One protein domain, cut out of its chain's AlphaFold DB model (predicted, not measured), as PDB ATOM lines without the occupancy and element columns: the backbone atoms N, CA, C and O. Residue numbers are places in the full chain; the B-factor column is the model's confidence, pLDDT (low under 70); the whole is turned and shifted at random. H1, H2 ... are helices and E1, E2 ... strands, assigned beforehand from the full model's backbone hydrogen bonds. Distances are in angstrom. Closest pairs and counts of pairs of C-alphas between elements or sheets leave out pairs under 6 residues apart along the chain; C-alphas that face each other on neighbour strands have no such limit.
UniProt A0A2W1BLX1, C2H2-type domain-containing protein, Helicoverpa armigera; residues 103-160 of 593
ATOM      1  N   PHE A 103      59.555 -33.338  80.786       97.62
ATOM      2  CA  PHE A 103      60.873 -33.417  80.164       97.62
ATOM      3  C   PHE A 103      61.954 -33.033  81.173       97.62
ATOM      4  O   PHE A 103      61.878 -31.979  81.798       97.62
ATOM      5  N   GLU A 104      62.950 -33.896  81.329       97.62
ATOM      6  CA  GLU A 104      64.053 -33.766  82.279       97.62
ATOM      7  C   GLU A 104      65.328 -33.300  81.568       97.62
ATOM      8  O   GLU A 104      65.661 -33.761  80.470       97.62
ATOM      9  N   CYS A 105      66.063 -32.386  82.196       97.38
ATOM     10  CA  CYS A 105      67.414 -32.052  81.778       97.38
ATOM     11  C   CYS A 105      68.385 -33.172  82.204       97.38
ATOM     12  O   CYS A 105      68.555 -33.375  83.404       97.38
ATOM     13  N   PRO A 106      69.097 -33.838  81.277       96.06
ATOM     14  CA  PRO A 106      70.011 -34.935  81.620       96.06
ATOM     15  C   PRO A 106      71.250 -34.503  82.423       96.06
ATOM     16  O   PRO A 106      71.981 -35.358  82.906       96.06
ATOM     17  N   VAL A 107      71.505 -33.195  82.555       96.25
ATOM     18  CA  VAL A 107      72.712 -32.647  83.205       96.25
ATOM     19  C   VAL A 107      72.455 -32.194  84.647       96.25
ATOM     20  O   VAL A 107      73.368 -32.217  85.464       96.25
ATOM     21  N   CYS A 108      71.230 -31.768  84.977       96.56
ATOM     22  CA  CYS A 108      70.885 -31.255  86.313       96.56
ATOM     23  C   CYS A 108      69.561 -31.782  86.886       96.56
ATOM     24  O   CYS A 108      69.145 -31.336  87.953       96.56
ATOM     25  N   SER A 109      68.861 -32.663  86.170       96.38
ATOM     26  CA  SER A 109      67.549 -33.209  86.540       96.38
ATOM     27  C   SER A 109      66.415 -32.191  86.773       96.38
ATOM     28  O   SER A 109      65.330 -32.579  87.210       96.38
ATOM     29  N   GLU A 110      66.584 -30.909  86.411       97.19
ATOM     30  CA  GLU A 110      65.463 -29.957  86.341       97.19
ATOM     31  C   GLU A 110      64.398 -30.466  85.350       97.19
ATOM     32  O   GLU A 110      64.717 -30.871  84.225       97.19
ATOM     33  N   ARG A 111      63.127 -30.437  85.768       96.94
ATOM     34  CA  ARG A 111      61.976 -30.915  84.989       96.94
ATOM     35  C   ARG A 111      61.137 -29.761  84.462       96.94
ATOM     36  O   ARG A 111      60.916 -28.773  85.156       96.94
ATOM     37  N   PHE A 112      60.603 -29.925  83.256       97.25
ATOM     38  CA  PHE A 112      59.770 -28.928  82.593       97.25
ATOM     39  C   PHE A 112      58.568 -29.578  81.887       97.25
ATOM     40  O   PHE A 112      58.670 -30.701  81.391       97.25
ATOM     41  N   PRO A 113      57.438 -28.863  81.738       95.31
ATOM     42  CA  PRO A 113      56.233 -29.398  81.097       95.31
ATOM     43  C   PRO A 113      56.306 -29.470  79.560       95.31
ATOM     44  O   PRO A 113      55.359 -29.928  78.922       95.31
ATOM     45  N   VAL A 114      57.374 -28.953  78.934       96.31
ATOM     46  CA  VAL A 114      57.510 -28.861  77.470       96.31
ATOM     47  C   VAL A 114      58.958 -29.128  77.048       96.31
ATOM     48  O   VAL A 114      59.904 -28.584  77.620       96.31
ATOM     49  N   TYR A 115      59.140 -29.911  75.981       97.06
ATOM     50  CA  TYR A 115      60.455 -30.221  75.404       97.06
ATOM     51  C   TYR A 115      61.297 -28.960  75.141       97.06
ATOM     52  O   TYR A 115      62.448 -28.873  75.559       97.06
ATOM     53  N   PHE A 116      60.699 -27.945  74.505       97.19
ATOM     54  CA  PHE A 116      61.394 -26.713  74.121       97.19
ATOM     55  C   PHE A 116      61.891 -25.886  75.318       97.19
ATOM     56  O   PHE A 116      62.941 -25.256  75.218       97.19
ATOM     57  N   THR A 117      61.195 -25.895  76.463       97.06
ATOM     58  CA  THR A 117      61.683 -25.189  77.661       97.06
ATOM     59  C   THR A 117      62.886 -25.899  78.274       97.06
ATOM     60  O   THR A 117      63.857 -25.229  78.616       97.06
ATOM     61  N   THR A 118      62.886 -27.237  78.295       97.38
ATOM     62  CA  THR A 118      64.051 -28.043  78.712       97.38
ATOM     63  C   THR A 118      65.234 -27.854  77.768       97.38
ATOM     64  O   THR A 118      66.356 -27.629  78.212       97.38
ATOM     65  N   PHE A 119      64.993 -27.879  76.453       97.50
ATOM     66  CA  PHE A 119      66.036 -27.669  75.448       97.50
ATOM     67  C   PHE A 119      66.668 -26.278  75.590       97.50
ATOM     68  O   PHE A 119      67.886 -26.152  75.672       97.50
ATOM     69  N   ARG A 120      65.847 -25.228  75.746       97.44
ATOM     70  CA  ARG A 120      66.326 -23.856  75.974       97.44
ATOM     71  C   ARG A 120      67.071 -23.691  77.306       97.44
ATOM     72  O   ARG A 120      67.944 -22.832  77.402       97.44
ATOM     73  N   HIS A 121      66.734 -24.478  78.327       97.69
ATOM     74  CA  HIS A 121      67.501 -24.557  79.573       97.69
ATOM     75  C   HIS A 121      68.886 -25.178  79.331       97.69
ATOM     76  O   HIS A 121      69.889 -24.563  79.690       97.69
ATOM     77  N   ILE A 122      68.961 -26.318  78.631       97.00
ATOM     78  CA  ILE A 122      70.229 -26.985  78.272       97.00
ATOM     79  C   ILE A 122      71.136 -26.039  77.465       97.00
ATOM     80  O   ILE A 122      72.302 -25.868  77.821       97.00
ATOM     81  N   GLN A 123      70.585 -25.351  76.456       97.06
ATOM     82  CA  GLN A 123      71.280 -24.349  75.627       97.06
ATOM     83  C   GLN A 123      71.818 -23.127  76.394       97.06
ATOM     84  O   GLN A 123      72.613 -22.368  75.835       97.06
ATOM     85  N   LYS A 124      71.341 -22.880  77.623       97.00
ATOM     86  CA  LYS A 124      71.703 -21.708  78.435       97.00
ATOM     87  C   LYS A 124      72.586 -22.037  79.634       97.00
ATOM     88  O   LYS A 124      73.481 -21.254  79.928       97.00
ATOM     89  N   LYS A 125      72.296 -23.125  80.357       96.62
ATOM     90  CA  LYS A 125      73.000 -23.477  81.602       96.62
ATOM     91  C   LYS A 125      74.114 -24.506  81.413       96.62
ATOM     92  O   LYS A 125      75.032 -24.524  82.226       96.62
ATOM     93  N   HIS A 126      74.030 -25.369  80.396       95.94
ATOM     94  CA  HIS A 126      74.880 -26.564  80.325       95.94
ATOM     95  C   HIS A 126      75.743 -26.634  79.066       95.94
ATOM     96  O   HIS A 126      76.952 -26.781  79.199       95.94
ATOM     97  N   CYS A 127      75.164 -26.485  77.869       95.38
ATOM     98  CA  CYS A 127      75.916 -26.499  76.606       95.38
ATOM     99  C   CYS A 127      76.878 -27.702  76.464       95.38
ATOM    100  O   CYS A 127      78.023 -27.528  76.055       95.38
ATOM    101  N   VAL A 128      76.436 -28.914  76.822       96.00
ATOM    102  CA  VAL A 128      77.236 -30.150  76.714       96.00
ATOM    103  C   VAL A 128      76.634 -31.151  75.731       96.00
ATOM    104  O   VAL A 128      75.416 -31.182  75.533       96.00
ATOM    105  N   ASN A 129      77.490 -31.968  75.121       95.56
ATOM    106  CA  ASN A 129      77.078 -33.125  74.327       95.56
ATOM    107  C   ASN A 129      76.821 -34.368  75.202       95.56
ATOM    108  O   ASN A 129      76.981 -34.337  76.422       95.56
ATOM    109  N   GLU A 130      76.441 -35.483  74.572       93.19
ATOM    110  CA  GLU A 130      76.201 -36.775  75.243       93.19
ATOM    111  C   GLU A 130      77.446 -37.352  75.955       93.19
ATOM    112  O   GLU A 130      77.305 -38.202  76.829       93.19
ATOM    113  N   LYS A 131      78.656 -36.867  75.635       93.62
ATOM    114  CA  LYS A 131      79.921 -37.232  76.301       93.62
ATOM    115  C   LYS A 131      80.299 -36.296  77.460       93.62
ATOM    116  O   LYS A 131      81.317 -36.519  78.107       93.62
ATOM    117  N   GLY A 132      79.522 -35.238  77.710       93.19
ATOM    118  CA  GLY A 132      79.829 -34.204  78.708       93.19
ATOM    119  C   GLY A 132      80.812 -33.118  78.239       93.19
ATOM    120  O   GLY A 132      81.166 -32.237  79.022       93.19
ATOM    121  N   GLU A 133      81.240 -33.134  76.975       95.56
ATOM    122  CA  GLU A 133      82.135 -32.121  76.404       95.56
ATOM    123  C   GLU A 133      81.353 -30.829  76.117       95.56
ATOM    124  O   GLU A 133      80.210 -30.872  75.650       95.56
ATOM    125  N   LYS A 134      81.964 -29.663  76.366       95.44
ATOM    126  CA  LYS A 134      81.340 -28.359  76.085       95.44
ATOM    127  C   LYS A 134      81.236 -28.124  74.576       95.44
ATOM    128  O   LYS A 134      82.247 -28.069  73.882       95.44
ATOM    129  N   VAL A 135      80.018 -27.903  74.096       96.50
ATOM    130  CA  VAL A 135      79.685 -27.579  72.702       96.50
ATOM    131  C   VAL A 135      79.040 -26.195  72.602       96.50
ATOM    132  O   VAL A 135      78.645 -25.596  73.603       96.50
ATOM    133  N   SER A 136      78.927 -25.645  71.393       95.50
ATOM    134  CA  SER A 136      78.220 -24.374  71.197       95.50
ATOM    135  C   SER A 136      76.709 -24.541  71.427       95.50
ATOM    136  O   SER A 136      76.142 -25.601  71.163       95.50
ATOM    137  N   SER A 137      76.016 -23.485  71.870       93.75
ATOM    138  CA  SER A 137      74.570 -23.529  72.176       93.75
ATOM    139  C   SER A 137      73.671 -23.933  70.995       93.75
ATOM    140  O   SER A 137      72.502 -24.250  71.204       93.75
ATOM    141  N   ASN A 138      74.194 -23.911  69.765       92.50
ATOM    142  CA  ASN A 138      73.492 -24.293  68.536       92.50
ATOM    143  C   ASN A 138      74.104 -25.539  67.861       92.50
ATOM    144  O   ASN A 138      73.789 -25.813  66.704       92.50
ATOM    145  N   ALA A 139      74.990 -26.276  68.542       93.56
ATOM    146  CA  ALA A 139      75.554 -27.514  68.015       93.56
ATOM    147  C   ALA A 139      74.461 -28.590  67.837       93.56
ATOM    148  O   ALA A 139      73.599 -28.728  68.709       93.56
ATOM    149  N   PRO A 140      74.495 -29.387  66.750       92.75
ATOM    150  CA  PRO A 140      73.554 -30.493  66.552       92.75
ATOM    151  C   PRO A 140      73.746 -31.618  67.583       92.75
ATOM    152  O   PRO A 140      72.790 -32.330  67.893       92.75
ATOM    153  N   ASP A 141      74.954 -31.726  68.142       95.19
ATOM    154  CA  ASP A 141      75.368 -32.744  69.116       95.19
ATOM    155  C   ASP A 141      75.039 -32.360  70.570       95.19
ATOM    156  O   ASP A 141      75.452 -33.040  71.508       95.19
ATOM    157  N   LEU A 142      74.317 -31.252  70.782       95.88
ATOM    158  CA  LEU A 142      73.856 -30.838  72.104       95.88
ATOM    159  C   LEU A 142      72.910 -31.893  72.698       95.88
ATOM    160  O   LEU A 142      71.965 -32.338  72.038       95.88
ATOM    161  N   VAL A 143      73.134 -32.248  73.965       96.12
ATOM    162  CA  VAL A 143      72.347 -33.273  74.657       96.12
ATOM    163  C   VAL A 143      70.847 -32.931  74.657       96.12
ATOM    164  O   VAL A 143      70.438 -31.788  74.883       96.12
ATOM    165  N   LYS A 144      70.002 -33.927  74.375       96.88
ATOM    166  CA  LYS A 144      68.551 -33.740  74.213       96.88
ATOM    167  C   LYS A 144      67.807 -33.954  75.543       96.88
ATOM    168  O   LYS A 144      68.214 -34.802  76.332       96.88
ATOM    169  N   PRO A 145      66.703 -33.225  75.799       97.75
ATOM    170  CA  PRO A 145      65.796 -33.493  76.913       97.75
ATOM    171  C   PRO A 145      65.333 -34.951  76.957       97.75
ATOM    172  O   PRO A 145      64.845 -35.472  75.952       97.75
ATOM    173  N   ILE A 146      65.410 -35.575  78.132       97.12
ATOM    174  CA  ILE A 146      64.845 -36.908  78.366       97.12
ATOM    175  C   ILE A 146      63.341 -36.745  78.593       97.12
ATOM    176  O   ILE A 146      62.915 -35.877  79.352       97.12
ATOM    177  N   ARG A 147      62.511 -37.564  77.943       96.81
ATOM    178  CA  ARG A 147      61.065 -37.572  78.190       96.81
ATOM    179  C   ARG A 147      60.772 -38.449  79.407       96.81
ATOM    180  O   ARG A 147      61.157 -39.615  79.424       96.81
ATOM    181  N   ILE A 148      60.074 -37.897  80.395       95.94
ATOM    182  CA  ILE A 148      59.492 -38.656  81.501       95.94
ATOM    183  C   ILE A 148      58.052 -39.009  81.130       95.94
ATOM    184  O   ILE A 148      57.228 -38.140  80.830       95.94
ATOM    185  N   GLU A 149      57.742 -40.294  81.195       93.44
ATOM    186  CA  GLU A 149      56.383 -40.820  81.118       93.44
ATOM    187  C   GLU A 149      55.986 -41.412  82.476       93.44
ATOM    188  O   GLU A 149      56.842 -41.675  83.317       93.44
ATOM    189  N   MET A 150      54.693 -41.621  82.724       91.44
ATOM    190  CA  MET A 150      54.264 -42.456  83.849       91.44
ATOM    191  C   MET A 150      53.890 -43.837  83.327       91.44
ATOM    192  O   MET A 150      53.111 -43.944  82.379       91.44
ATOM    193  N   CYS A 151      54.388 -44.890  83.971       87.81
ATOM    194  CA  CYS A 151      53.914 -46.242  83.714       87.81
ATOM    195  C   CYS A 151      52.418 -46.330  84.053       87.81
ATOM    196  O   CYS A 151      52.021 -46.068  85.188       87.81
ATOM    197  N   ALA A 152      51.586 -46.731  83.091       83.19
ATOM    198  CA  ALA A 152      50.142 -46.855  83.295       83.19
ATOM    199  C   ALA A 152      49.753 -47.924  84.338       83.19
ATOM    200  O   ALA A 152      48.657 -47.856  84.885       83.19
ATOM    201  N   SER A 153      50.632 -48.895  84.616       81.31
ATOM    202  CA  SER A 153      50.386 -49.963  85.593       81.31
ATOM    203  C   SER A 153      50.734 -49.530  87.020       81.31
ATOM    204  O   SER A 153      49.849 -49.463  87.861       81.31
ATOM    205  N   CYS A 154      51.997 -49.183  87.291       87.88
ATOM    206  CA  CYS A 154      52.473 -48.869  88.647       87.88
ATOM    207  C   CYS A 154      52.502 -47.370  88.991       87.88
ATOM    208  O   CYS A 154      52.943 -47.000  90.076       87.88
ATOM    209  N   SER A 155      52.094 -46.490  88.068       89.06
ATOM    210  CA  SER A 155      52.183 -45.021  88.183       89.06
ATOM    211  C   SER A 155      53.585 -44.444  88.440       89.06
ATOM    212  O   SER A 155      53.716 -43.235  88.643       89.06
ATOM    213  N   GLN A 156      54.645 -45.259  88.393       91.62
ATOM    214  CA  GLN A 156      56.019 -44.782  88.538       91.62
ATOM    215  C   GLN A 156      56.425 -43.931  87.334       91.62
ATOM    216  O   GLN A 156      56.054 -44.214  86.192       91.62
ATOM    217  N   GLN A 157      57.200 -42.882  87.598       93.50
ATOM    218  CA  GLN A 157      57.800 -42.055  86.561       93.50
ATOM    219  C   GLN A 157      59.000 -42.779  85.959       93.50
ATOM    220  O   GLN A 157      59.910 -43.181  86.677       93.50
ATOM    221  N   ILE A 158      58.983 -42.937  84.641       94.12
ATOM    222  CA  ILE A 158      59.975 -43.676  83.867       94.12
ATOM    223  C   ILE A 158      60.595 -42.750  82.824       94.12
ATOM    224  O   ILE A 158      59.897 -41.986  82.151       94.12
ATOM    225  N   ARG A 159      61.918 -42.801  82.686       94.75
ATOM    226  CA  ARG A 159      62.633 -42.112  81.611       94.75
ATOM    227  C   ARG A 159      62.498 -42.931  80.335       94.75
ATOM    228  O   ARG A 159      62.742 -44.132  80.352       94.75
ATOM    229  N   SER A 160      62.175 -42.292  79.212       90.81
ATOM    230  CA  SER A 160      61.974 -42.973  77.921       90.81
ATOM    231  C   SER A 160      63.211 -43.709  77.383       90.81
ATOM    232  O   SER A 160      63.111 -44.442  76.406       90.81
TER     233      SER A 160
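AT A GLANCE: This is residues 103 to 160 of the 593 residues of the protein "C2H2-type domain-containing protein" of Helicoverpa armigera (UniProt A0A2W1BLX1). This is an elongated piece with little regular structure, mostly loops, with a two-strand hairpin, E1 and E2, at one end and the long loop of residues 126 to 145 reaching to the other. Between these ends lie one helix, H1, and the opening loop of residues 103 to 114, which folds back on itself. The 58 printed residues run H1, E1, E2, a mixed class with 19 in named elements; the sheet is antiparallel. It is only just compact, close to loose, with a radius of gyration of the C-alphas of 12.3 A and spans of 40 by 21 by 17 A.

HOW THE PARTS SIT: Look first at H1, residues 115 to 125, where every O i to N i+4 pair is within hydrogen-bond range. Its closest C-alpha pair with E1, residues 146 to 150, is Tyr 115 and Arg 147, 7.9 A apart. E2, residues 157 to 159, forms a hairpin with E1, at 149 degrees between directions; N 149 and O 158 are 2.9 A apart, within hydrogen-bond range. H1 and E2 are apart.

IN THESE COORDINATES: Find C-alpha 115 at (60.455, -30.221, 75.404); H1 runs 15.5 A from there. E1 spans 13.1 A, and E2, 6.9 A long, ends at C-alpha 159, (62.633, -42.112, 81.611).

THE WHOLE: The farthest C-alphas, Ser 136 and Ser 153, are 40.5 A apart. The H1 to E1 link is long, the printed part has no cut, and no printed residue is under 70 in pLDDT.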